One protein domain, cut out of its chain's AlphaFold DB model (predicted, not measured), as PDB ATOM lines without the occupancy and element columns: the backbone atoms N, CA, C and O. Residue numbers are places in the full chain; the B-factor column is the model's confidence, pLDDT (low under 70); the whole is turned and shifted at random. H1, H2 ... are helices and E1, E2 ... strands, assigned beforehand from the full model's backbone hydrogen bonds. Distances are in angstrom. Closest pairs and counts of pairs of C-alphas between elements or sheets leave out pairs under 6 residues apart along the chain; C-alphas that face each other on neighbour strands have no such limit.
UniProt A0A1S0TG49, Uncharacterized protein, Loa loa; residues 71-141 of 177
ATOM      1  N   TRP A  71     162.860 154.466 201.085       68.62
ATOM      2  CA  TRP A  71     164.022 155.082 201.714       68.62
ATOM      3  C   TRP A  71     165.221 154.930 200.776       68.62
ATOM      4  O   TRP A  71     165.520 153.819 200.335       68.62
ATOM      5  N   LEU A  72     165.885 156.039 200.457       66.75
ATOM      6  CA  LEU A  72     167.187 156.001 199.802       66.75
ATOM      7  C   LEU A  72     168.252 156.158 200.880       66.75
ATOM      8  O   LEU A  72     168.232 157.121 201.646       66.75
ATOM      9  N   ASN A  73     169.167 155.199 200.955       60.72
ATOM     10  CA  ASN A  73     170.270 155.251 201.902       60.72
ATOM     11  C   ASN A  73     171.372 156.105 201.264       60.72
ATOM     12  O   ASN A  73     171.933 155.706 200.243       60.72
ATOM     13  N   SER A  74     171.679 157.277 201.827       58.81
ATOM     14  CA  SER A  74     172.873 158.027 201.413       58.81
ATOM     15  C   SER A  74     174.093 157.293 201.959       58.81
ATOM     16  O   SER A  74     174.200 157.220 203.182       58.81
ATOM     17  N   PRO A  75     175.011 156.764 201.126       60.34
ATOM     18  CA  PRO A  75     176.079 155.863 201.571       60.34
ATOM     19  C   PRO A  75     176.988 156.448 202.665       60.34
ATOM     20  O   PRO A  75     177.637 155.686 203.371       60.34
ATOM     21  N   ASN A  76     176.986 157.773 202.856       64.56
ATOM     22  CA  ASN A  76     177.819 158.453 203.839       64.56
ATOM     23  C   ASN A  76     176.978 159.254 204.847       64.56
ATOM     24  O   ASN A  76     176.111 160.045 204.462       64.56
ATOM     25  N   ALA A  77     177.299 159.086 206.133       67.69
ATOM     26  CA  ALA A  77     176.889 159.971 207.219       67.69
ATOM     27  C   ALA A  77     177.972 161.042 207.431       67.69
ATOM     28  O   ALA A  77     179.151 160.709 207.568       67.69
ATOM     29  N   TYR A  78     177.587 162.321 207.443       71.62
ATOM     30  CA  TYR A  78     178.510 163.441 207.645       71.62
ATOM     31  C   TYR A  78     178.170 164.202 208.926       71.62
ATOM     32  O   TYR A  78     177.021 164.590 209.141       71.62
ATOM     33  N   GLN A  79     179.185 164.475 209.738       75.44
ATOM     34  CA  GLN A  79     179.104 165.342 210.902       75.44
ATOM     35  C   GLN A  79     179.518 166.766 210.519       75.44
ATOM     36  O   GLN A  79     180.536 166.990 209.855       75.44
ATOM     37  N   LYS A  80     178.722 167.744 210.959       79.75
ATOM     38  CA  LYS A  80     179.063 169.162 210.853       79.75
ATOM     39  C   LYS A  80     180.108 169.491 211.920       79.75
ATOM     40  O   LYS A  80     179.800 169.441 213.108       79.75
ATOM     41  N   ILE A  81     181.318 169.848 211.502       81.00
ATOM     42  CA  ILE A  81     182.391 170.301 212.391       81.00
ATOM     43  C   ILE A  81     182.664 171.775 212.095       81.00
ATOM     44  O   ILE A  81     182.961 172.154 210.961       81.00
ATOM     45  N   GLU A  82     182.542 172.617 213.114       79.69
ATOM     46  CA  GLU A  82     182.913 174.028 213.025       79.69
ATOM     47  C   GLU A  82     184.376 174.168 213.441       79.69
ATOM     48  O   GLU A  82     184.728 173.936 214.595       79.69
ATOM     49  N   ILE A  83     185.237 174.505 212.482       78.88
ATOM     50  CA  ILE A  83     186.669 174.694 212.706       78.88
ATOM     51  C   ILE A  83     186.936 176.196 212.658       78.88
ATOM     52  O   ILE A  83     186.538 176.881 211.711       78.88
ATOM     53  N   LEU A  84     187.588 176.716 213.695       75.31
ATOM     54  CA  LEU A  84     188.108 178.077 213.685       75.31
ATOM     55  C   LEU A  84     189.389 178.096 212.850       75.31
ATOM     56  O   LEU A  84     190.304 177.303 213.081       75.31
ATOM     57  N   GLU A  85     189.436 178.983 211.861       69.38
ATOM     58  CA  GLU A  85     190.620 179.186 211.031       69.38
ATOM     59  C   GLU A  85     191.825 179.531 211.923       69.38
ATOM     60  O   GLU A  85     191.837 180.553 212.607       69.38
ATOM     61  N   THR A  86     192.820 178.644 211.971       67.00
ATOM     62  CA  THR A  86     194.003 178.808 212.825       67.00
ATOM     63  C   THR A  86     195.104 179.489 212.015       67.00
ATOM     64  O   THR A  86     195.534 178.940 211.005       67.00
ATOM     65  N   GLY A  87     195.552 180.675 212.446       66.56
ATOM     66  CA  GLY A  87     196.658 181.417 211.814       66.56
ATOM     67  C   GLY A  87     196.352 182.861 211.396       66.56
ATOM     68  O   GLY A  87     197.269 183.583 211.016       66.56
ATOM     69  N   THR A  88     195.100 183.313 211.510       64.50
ATOM     70  CA  THR A  88     194.686 184.683 211.157       64.50
ATOM     71  C   THR A  88     194.204 185.434 212.402       64.50
ATOM     72  O   THR A  88     193.484 184.873 213.224       64.50
ATOM     73  N   ASN A  89     194.534 186.728 212.524       72.62
ATOM     74  CA  ASN A  89     194.141 187.593 213.656       72.62
ATOM     75  C   ASN A  89     192.609 187.779 213.814       72.62
ATOM     76  O   ASN A  89     192.157 188.354 214.797       72.62
ATOM     77  N   ASN A  90     191.816 187.298 212.848       66.62
ATOM     78  CA  ASN A  90     190.352 187.275 212.843       66.62
ATOM     79  C   ASN A  90     189.865 185.889 212.376       66.62
ATOM     80  O   ASN A  90     189.594 185.713 211.183       66.62
ATOM     81  N   PRO A  91     189.782 184.887 213.268       70.62
ATOM     82  CA  PRO A  91     189.413 183.532 212.880       70.62
ATOM     83  C   PRO A  91     187.956 183.491 212.407       70.62
ATOM     84  O   PRO A  91     187.021 183.754 213.168       70.62
ATOM     85  N   LYS A  92     187.744 183.138 211.136       76.44
ATOM     86  CA  LYS A  92     186.403 182.863 210.614       76.44
ATOM     87  C   LYS A  92     185.970 181.463 211.035       76.44
ATOM     88  O   LYS A  92     186.766 180.527 211.104       76.44
ATOM     89  N   ARG A  93     184.674 181.323 211.311       78.62
ATOM     90  CA  ARG A  93     184.031 180.033 211.589       78.62
ATOM     91  C   ARG A  93     183.811 179.332 210.253       78.62
ATOM     92  O   ARG A  93     182.967 179.765 209.470       78.62
ATOM     93  N   ILE A  94     184.578 178.280 209.982       80.62
ATOM     94  CA  ILE A  94     184.463 177.500 208.750       80.62
ATOM     95  C   ILE A  94     183.701 176.220 209.079       80.62
ATOM     96  O   ILE A  94     184.092 175.449 209.954       80.62
ATOM     97  N   THR A  95     182.593 175.993 208.377       85.69
ATOM     98  CA  THR A  95     181.872 174.722 208.474       85.69
ATOM     99  C   THR A  95     182.548 173.697 207.572       85.69
ATOM    100  O   THR A  95     182.613 173.891 206.359       85.69
ATOM    101  N   LYS A  96     183.010 172.592 208.154       84.25
ATOM    102  CA  LYS A  96     183.521 171.426 207.434       84.25
ATOM    103  C   LYS A  96     182.598 170.238 207.685       84.25
ATOM    104  O   LYS A  96     182.289 169.915 208.827       84.25
ATOM    105  N   TRP A  97     182.181 169.572 206.616       83.31
ATOM    106  CA  TRP A  97     181.466 168.301 206.700       83.31
ATOM    107  C   TRP A  97     182.491 167.169 206.664       83.31
ATOM    108  O   TRP A  97     183.244 167.052 205.698       83.31
ATOM    109  N   VAL A  98     182.569 166.377 207.730       81.56
ATOM    110  CA  VAL A  98     183.510 165.252 207.846       81.56
ATOM    111  C   VAL A  98     182.709 163.966 207.960       81.56
ATOM    112  O   VAL A  98     181.684 163.942 208.632       81.56
ATOM    113  N   GLN A  99     183.137 162.916 207.261       74.88
ATOM    114  CA  GLN A  99     182.485 161.614 207.351       74.88
ATOM    115  C   GLN A  99     182.601 161.079 208.784       74.88
ATOM    116  O   GLN A  99     183.691 161.070 209.356       74.88
ATOM    117  N   ASP A 100     181.477 160.659 209.355       71.69
ATOM    118  CA  ASP A 100     181.432 160.115 210.707       71.69
ATOM    119  C   ASP A 100     181.997 158.687 210.710       71.69
ATOM    120  O   ASP A 100     181.402 157.762 210.158       71.69
ATOM    121  N   VAL A 101     183.178 158.526 211.306       69.44
ATOM    122  CA  VAL A 101     183.906 157.249 211.399       69.44
ATOM    123  C   VAL A 101     183.368 156.372 212.541       69.44
ATOM    124  O   VAL A 101     183.692 155.190 212.615       69.44
ATOM    125  N   SER A 102     182.552 156.939 213.438       66.81
ATOM    126  CA  SER A 102     181.957 156.235 214.581       66.81
ATOM    127  C   SER A 102     180.598 155.611 214.264       66.81
ATOM    128  O   SER A 102     180.106 154.791 215.037       66.81
ATOM    129  N   SER A 103     180.006 155.968 213.120       60.72
ATOM    130  CA  SER A 103     178.729 155.416 212.685       60.72
ATOM    131  C   SER A 103     178.920 153.961 212.228       60.72
ATOM    132  O   SER A 103     179.600 153.720 211.227       60.72
ATOM    133  N   PRO A 104     178.342 152.963 212.924       56.91
ATOM    134  CA  PRO A 104     178.606 151.542 212.668       56.91
ATOM    135  C   PRO A 104     177.983 151.025 211.362       56.91
ATOM    136  O   PRO A 104     178.088 149.844 211.035       56.91
ATOM    137  N   SER A 105     177.314 151.888 210.601       55.72
ATOM    138  CA  SER A 105     176.567 151.518 209.416       55.72
ATOM    139  C   SER A 105     177.286 151.982 208.145       55.72
ATOM    140  O   SER A 105     177.087 153.100 207.676       55.72
ATOM    141  N   GLN A 106     178.044 151.076 207.512       56.81
ATOM    142  CA  GLN A 106     178.341 151.165 206.068       56.81
ATOM    143  C   GLN A 106     177.050 151.225 205.223       56.81
ATOM    144  O   GLN A 106     177.077 151.594 204.050       56.81
ATOM    145  N   SER A 107     175.905 150.863 205.808       57.00
ATOM    146  CA  SER A 107     174.580 151.118 205.262       57.00
ATOM    147  C   SER A 107     174.139 152.540 205.617       57.00
ATOM    148  O   SER A 107     173.804 152.823 206.762       57.00
ATOM    149  N   GLY A 108     174.155 153.418 204.622       60.62
ATOM    150  CA  GLY A 108     173.829 154.838 204.709       60.62
ATOM    151  C   GLY A 108     172.616 155.274 205.545       60.62
ATOM    152  O   GLY A 108     171.714 154.486 205.825       60.62
ATOM    153  N   THR A 109     172.544 156.567 205.882       67.50
ATOM    154  CA  THR A 109     171.378 157.134 206.577       67.50
ATOM    155  C   THR A 109     170.140 157.042 205.680       67.50
ATOM    156  O   THR A 109     170.172 157.522 204.539       67.50
ATOM    157  N   PRO A 110     169.045 156.414 206.143       65.06
ATOM    158  CA  PRO A 110     167.846 156.293 205.337       65.06
ATOM    159  C   PRO A 110     167.185 157.673 205.242       65.06
ATOM    160  O   PRO A 110     166.781 158.261 206.246       65.06
ATOM    161  N   VAL A 111     167.051 158.197 204.023       71.25
ATOM    162  CA  VAL A 111     166.331 159.443 203.731       71.25
ATOM    163  C   VAL A 111     165.011 159.099 203.051       71.25
ATOM    164  O   VAL A 111     164.984 158.492 201.978       71.25
ATOM    165  N   LYS A 112     163.896 159.484 203.678       73.12
ATOM    166  CA  LYS A 112     162.564 159.321 203.094       73.12
ATOM    167  C   LYS A 112     162.329 160.434 202.084       73.12
ATOM    168  O   LYS A 112     162.228 161.599 202.464       73.12
ATOM    169  N   ILE A 113     162.192 160.068 200.816       70.25
ATOM    170  CA  ILE A 113     161.686 160.981 199.793       70.25
ATOM    171  C   ILE A 113     160.164 160.863 199.824       70.25
ATOM    172  O   ILE A 113     159.624 159.796 199.567       70.25
ATOM    173  N   SER A 114     159.457 161.924 200.217       70.00
ATOM    174  CA  SER A 114     157.980 161.929 200.237       70.00
ATOM    175  C   SER A 114     157.384 162.508 198.951       70.00
ATOM    176  O   SER A 114     156.256 162.191 198.563       70.00
ATOM    177  N   SER A 115     158.154 163.362 198.275       70.56
ATOM    178  CA  SER A 115     157.763 164.068 197.063       70.56
ATOM    179  C   SER A 115     158.900 164.019 196.041       70.56
ATOM    180  O   SER A 115     160.029 164.365 196.394       70.56
ATOM    181  N   PRO A 116     158.624 163.682 194.764       71.31
ATOM    182  CA  PRO A 116     159.615 163.759 193.684       71.31
ATOM    183  C   PRO A 116     160.277 165.139 193.557       71.31
ATOM    184  O   PRO A 116     161.402 165.253 193.085       71.31
ATOM    185  N   HIS A 117     159.588 166.187 194.010       71.94
ATOM    186  CA  HIS A 117     160.042 167.572 193.945       71.94
ATOM    187  C   HIS A 117     160.496 168.114 195.308       71.94
ATOM    188  O   HIS A 117     160.507 169.322 195.495       71.94
ATOM    189  N   GLN A 118     160.862 167.261 196.272       74.94
ATOM    190  CA  GLN A 118     161.279 167.688 197.621       74.94
ATOM    191  C   GLN A 118     162.460 168.678 197.624       74.94
ATOM    192  O   GLN A 118     162.584 169.478 198.544       74.94
ATOM    193  N   PHE A 119     163.303 168.645 196.588       70.94
ATOM    194  CA  PHE A 119     164.427 169.570 196.408       70.94
ATOM    195  C   PHE A 119     164.124 170.731 195.454       70.94
ATOM    196  O   PHE A 119     164.964 171.607 195.264       70.94
ATOM    197  N   SER A 120     162.931 170.755 194.857       75.06
ATOM    198  CA  SER A 120     162.455 171.921 194.127       75.06
ATOM    199  C   SER A 120     161.797 172.867 195.127       75.06
ATOM    200  O   SER A 120     160.914 172.423 195.866       75.06
ATOM    201  N   PRO A 121     162.146 174.163 195.152       70.69
ATOM    202  CA  PRO A 121     161.362 175.136 195.896       70.69
ATOM    203  C   PRO A 121     159.934 175.081 195.353       70.69
ATOM    204  O   PRO A 121     159.679 175.395 194.189       70.69
ATOM    205  N   PHE A 122     159.010 174.582 196.170       62.22
ATOM    206  CA  PHE A 122     157.602 174.537 195.822       62.22
ATOM    207  C   PHE A 122     157.126 175.987 195.849       62.22
ATOM    208  O   PHE A 122     156.905 176.541 196.925       62.22
ATOM    209  N   SER A 123     157.035 176.645 194.689       61.16
ATOM    210  CA  SER A 123     156.325 177.919 194.623       61.16
ATOM    211  C   SER A 123     154.902 177.626 195.072       61.16
ATOM    212  O   SER A 123     154.148 176.970 194.352       61.16
ATOM    213  N   ALA A 124     154.556 178.057 196.282       67.69
ATOM    214  CA  ALA A 124     153.274 177.787 196.927       67.69
ATOM    215  C   ALA A 124     152.069 178.252 196.087       67.69
ATOM    216  O   ALA A 124     150.939 177.843 196.341       67.69
ATOM    217  N   ASN A 125     152.311 179.059 195.050       69.75
ATOM    218  CA  ASN A 125     151.307 179.550 194.130       69.75
ATOM    219  C   ASN A 125     151.481 178.955 192.720       69.75
ATOM    220  O   ASN A 125     152.423 179.316 192.013       69.75
ATOM    221  N   PRO A 126     150.517 178.157 192.216       72.12
ATOM    222  CA  PRO A 126     150.532 177.660 190.832       72.12
ATOM    223  C   PRO A 126     150.400 178.784 189.784       72.12
ATOM    224  O   PRO A 126     150.575 178.558 188.586       72.12
ATOM    225  N   LYS A 127     150.080 180.008 190.226       76.75
ATOM    226  CA  LYS A 127     150.008 181.219 189.398       76.75
ATOM    227  C   LYS A 127     151.338 181.967 189.302       76.75
ATOM    228  O   LYS A 127     151.527 182.692 188.331       76.75
ATOM    229  N   GLU A 128     152.274 181.741 190.227       81.50
ATOM    230  CA  GLU A 128     153.550 182.468 190.287       81.50
ATOM    231  C   GLU A 128     154.368 182.278 189.006       81.50
ATOM    232  O   GLU A 128     154.940 183.228 188.476       81.50
ATOM    233  N   PHE A 129     154.364 181.064 188.447       79.75
ATOM    234  CA  PHE A 129     155.026 180.789 187.173       79.75
ATOM    235  C   PHE A 129     154.459 181.649 186.034       79.75
ATOM    236  O   PHE A 129     155.213 182.272 185.288       79.75
ATOM    237  N   LYS A 130     153.125 181.734 185.926       85.12
ATOM    238  CA  LYS A 130     152.449 182.533 184.893       85.12
ATOM    239  C   LYS A 130     152.666 184.031 185.105       85.12
ATOM    240  O   LYS A 130     152.843 184.762 184.134       85.12
ATOM    241  N   GLU A 131     152.684 184.487 186.353       88.38
ATOM    242  CA  GLU A 131     152.977 185.877 186.708       88.38
ATOM    243  C   GLU A 131     154.416 186.257 186.362       88.38
ATOM    244  O   GLU A 131     154.619 187.253 185.672       88.38
ATOM    245  N   LYS A 132     155.408 185.433 186.727       86.81
ATOM    246  CA  LYS A 132     156.812 185.644 186.339       86.81
ATOM    247  C   LYS A 132     156.991 185.606 184.827       86.81
ATOM    248  O   LYS A 132     157.678 186.458 184.273       86.81
ATOM    249  N   GLN A 133     156.328 184.680 184.136       87.81
ATOM    250  CA  GLN A 133     156.352 184.622 182.676       87.81
ATOM    251  C   GLN A 133     155.772 185.901 182.050       87.81
ATOM    252  O   GLN A 133     156.368 186.463 181.128       87.81
ATOM    253  N   LYS A 134     154.638 186.395 182.567       91.12
ATOM    254  CA  LYS A 134     154.024 187.655 182.129       91.12
ATOM    255  C   LYS A 134     154.932 188.849 182.429       91.12
ATOM    256  O   LYS A 134     155.104 189.689 181.555       91.12
ATOM    257  N   ALA A 135     155.554 188.891 183.606       88.00
ATOM    258  CA  ALA A 135     156.490 189.938 184.003       88.00
ATOM    259  C   ALA A 135     157.735 189.973 183.104       88.00
ATOM    260  O   ALA A 135     158.137 191.044 182.664       88.00
ATOM    261  N   ILE A 136     158.304 188.815 182.749       85.94
ATOM    262  CA  ILE A 136     159.435 188.725 181.811       85.94
ATOM    263  C   ILE A 136     159.023 189.205 180.414       85.94
ATOM    264  O   ILE A 136     159.760 189.952 179.773       85.94
ATOM    265  N   LYS A 137     157.841 188.799 179.934       88.81
ATOM    266  CA  LYS A 137     157.317 189.243 178.632       88.81
ATOM    267  C   LYS A 137     157.083 190.756 178.609       88.81
ATOM    268  O   LYS A 137     157.411 191.401 177.620       88.81
ATOM    269  N   GLU A 138     156.554 191.307 179.695       86.50
ATOM    270  CA  GLU A 138     156.328 192.743 179.857       86.50
ATOM    271  C   GLU A 138     157.644 193.523 179.937       86.50
ATOM    272  O   GLU A 138     157.797 194.531 179.258       86.50
ATOM    273  N   ASN A 139     158.640 193.021 180.667       83.81
ATOM    274  CA  ASN A 139     159.971 193.627 180.734       83.81
ATOM    275  C   ASN A 139     160.654 193.664 179.350       83.81
ATOM    276  O   ASN A 139     161.195 194.693 178.954       83.81
ATOM    277  N   ARG A 140     160.522 192.588 178.556       79.06
ATOM    278  CA  ARG A 140     160.968 192.565 177.149       79.06
ATOM    279  C   ARG A 140     160.197 193.547 176.264       79.06
ATOM    280  O   ARG A 140     160.799 194.153 175.387       79.06
ATOM    281  N   ARG A 141     158.884 193.716 176.480       79.94
ATOM    282  CA  ARG A 141     158.044 194.683 175.745       79.94
ATOM    283  C   ARG A 141     158.450 196.125 176.036       79.94
ATOM    284  O   ARG A 141     158.480 196.939 175.123       79.94
TER     285      ARG A 141
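This is residues 71 to 141 of the 177 residues of an uncharacterized protein of Loa loa (UniProt A0A1S0TG49). A long hairpin of two strands, E2 and E3, has a second, short strand pair, E1 and E4, next to its open end, and from there a tail sticks out, residues 115 to 141, finishing in the lone helix H1. There is no compact core: the whole is extended and flat, spanning 56 by 44 by 16 A, with a radius of gyration of the C-alphas of 21.4 A. The printed part has 71 residues, with E1, E2, E3, E4 and H1 in that order; its class is mixed, helices and strands, and both two-stranded sheets are antiparallel.

Find C-alpha 71 at (164.022, 155.082, 201.714), where strand E1, residues 71 to 74, begins. Go on to C-alpha 78 at (178.510, 163.441, 207.645); from there E2, residues 78 to 84, runs 18.5 A. E3, residues 93 to 99, runs 19.0 A, and E4 is residues 109 to 112. Helix H1, residues 128 to 141, runs 19.5 A to C-alpha 141 at (158.044, 194.683, 175.745).

Look first at the hairpin E2 and E3, antiparallel at 150 degrees, where N 81 and O 96 are within hydrogen-bond range at 2.8 A. E1 and E4 are antiparallel at 141 degrees, with N 111 and O 72 at 2.9 A. E1 is apart from E3, and E2 from E4. H1 is apart from E1, E2 and E3; in it every O i to N i+4 pair is within hydrogen-bond range.

The C-alphas farthest apart are those of Pro 104 and Arg 141, 60.4 A. The printed part has no cut, and the link from E4 to H1, 15 residues, is long. Look for pLDDT under 70 at residues 71 to 77, 85 to 88, 90, 101 to 110 and 122 to 125.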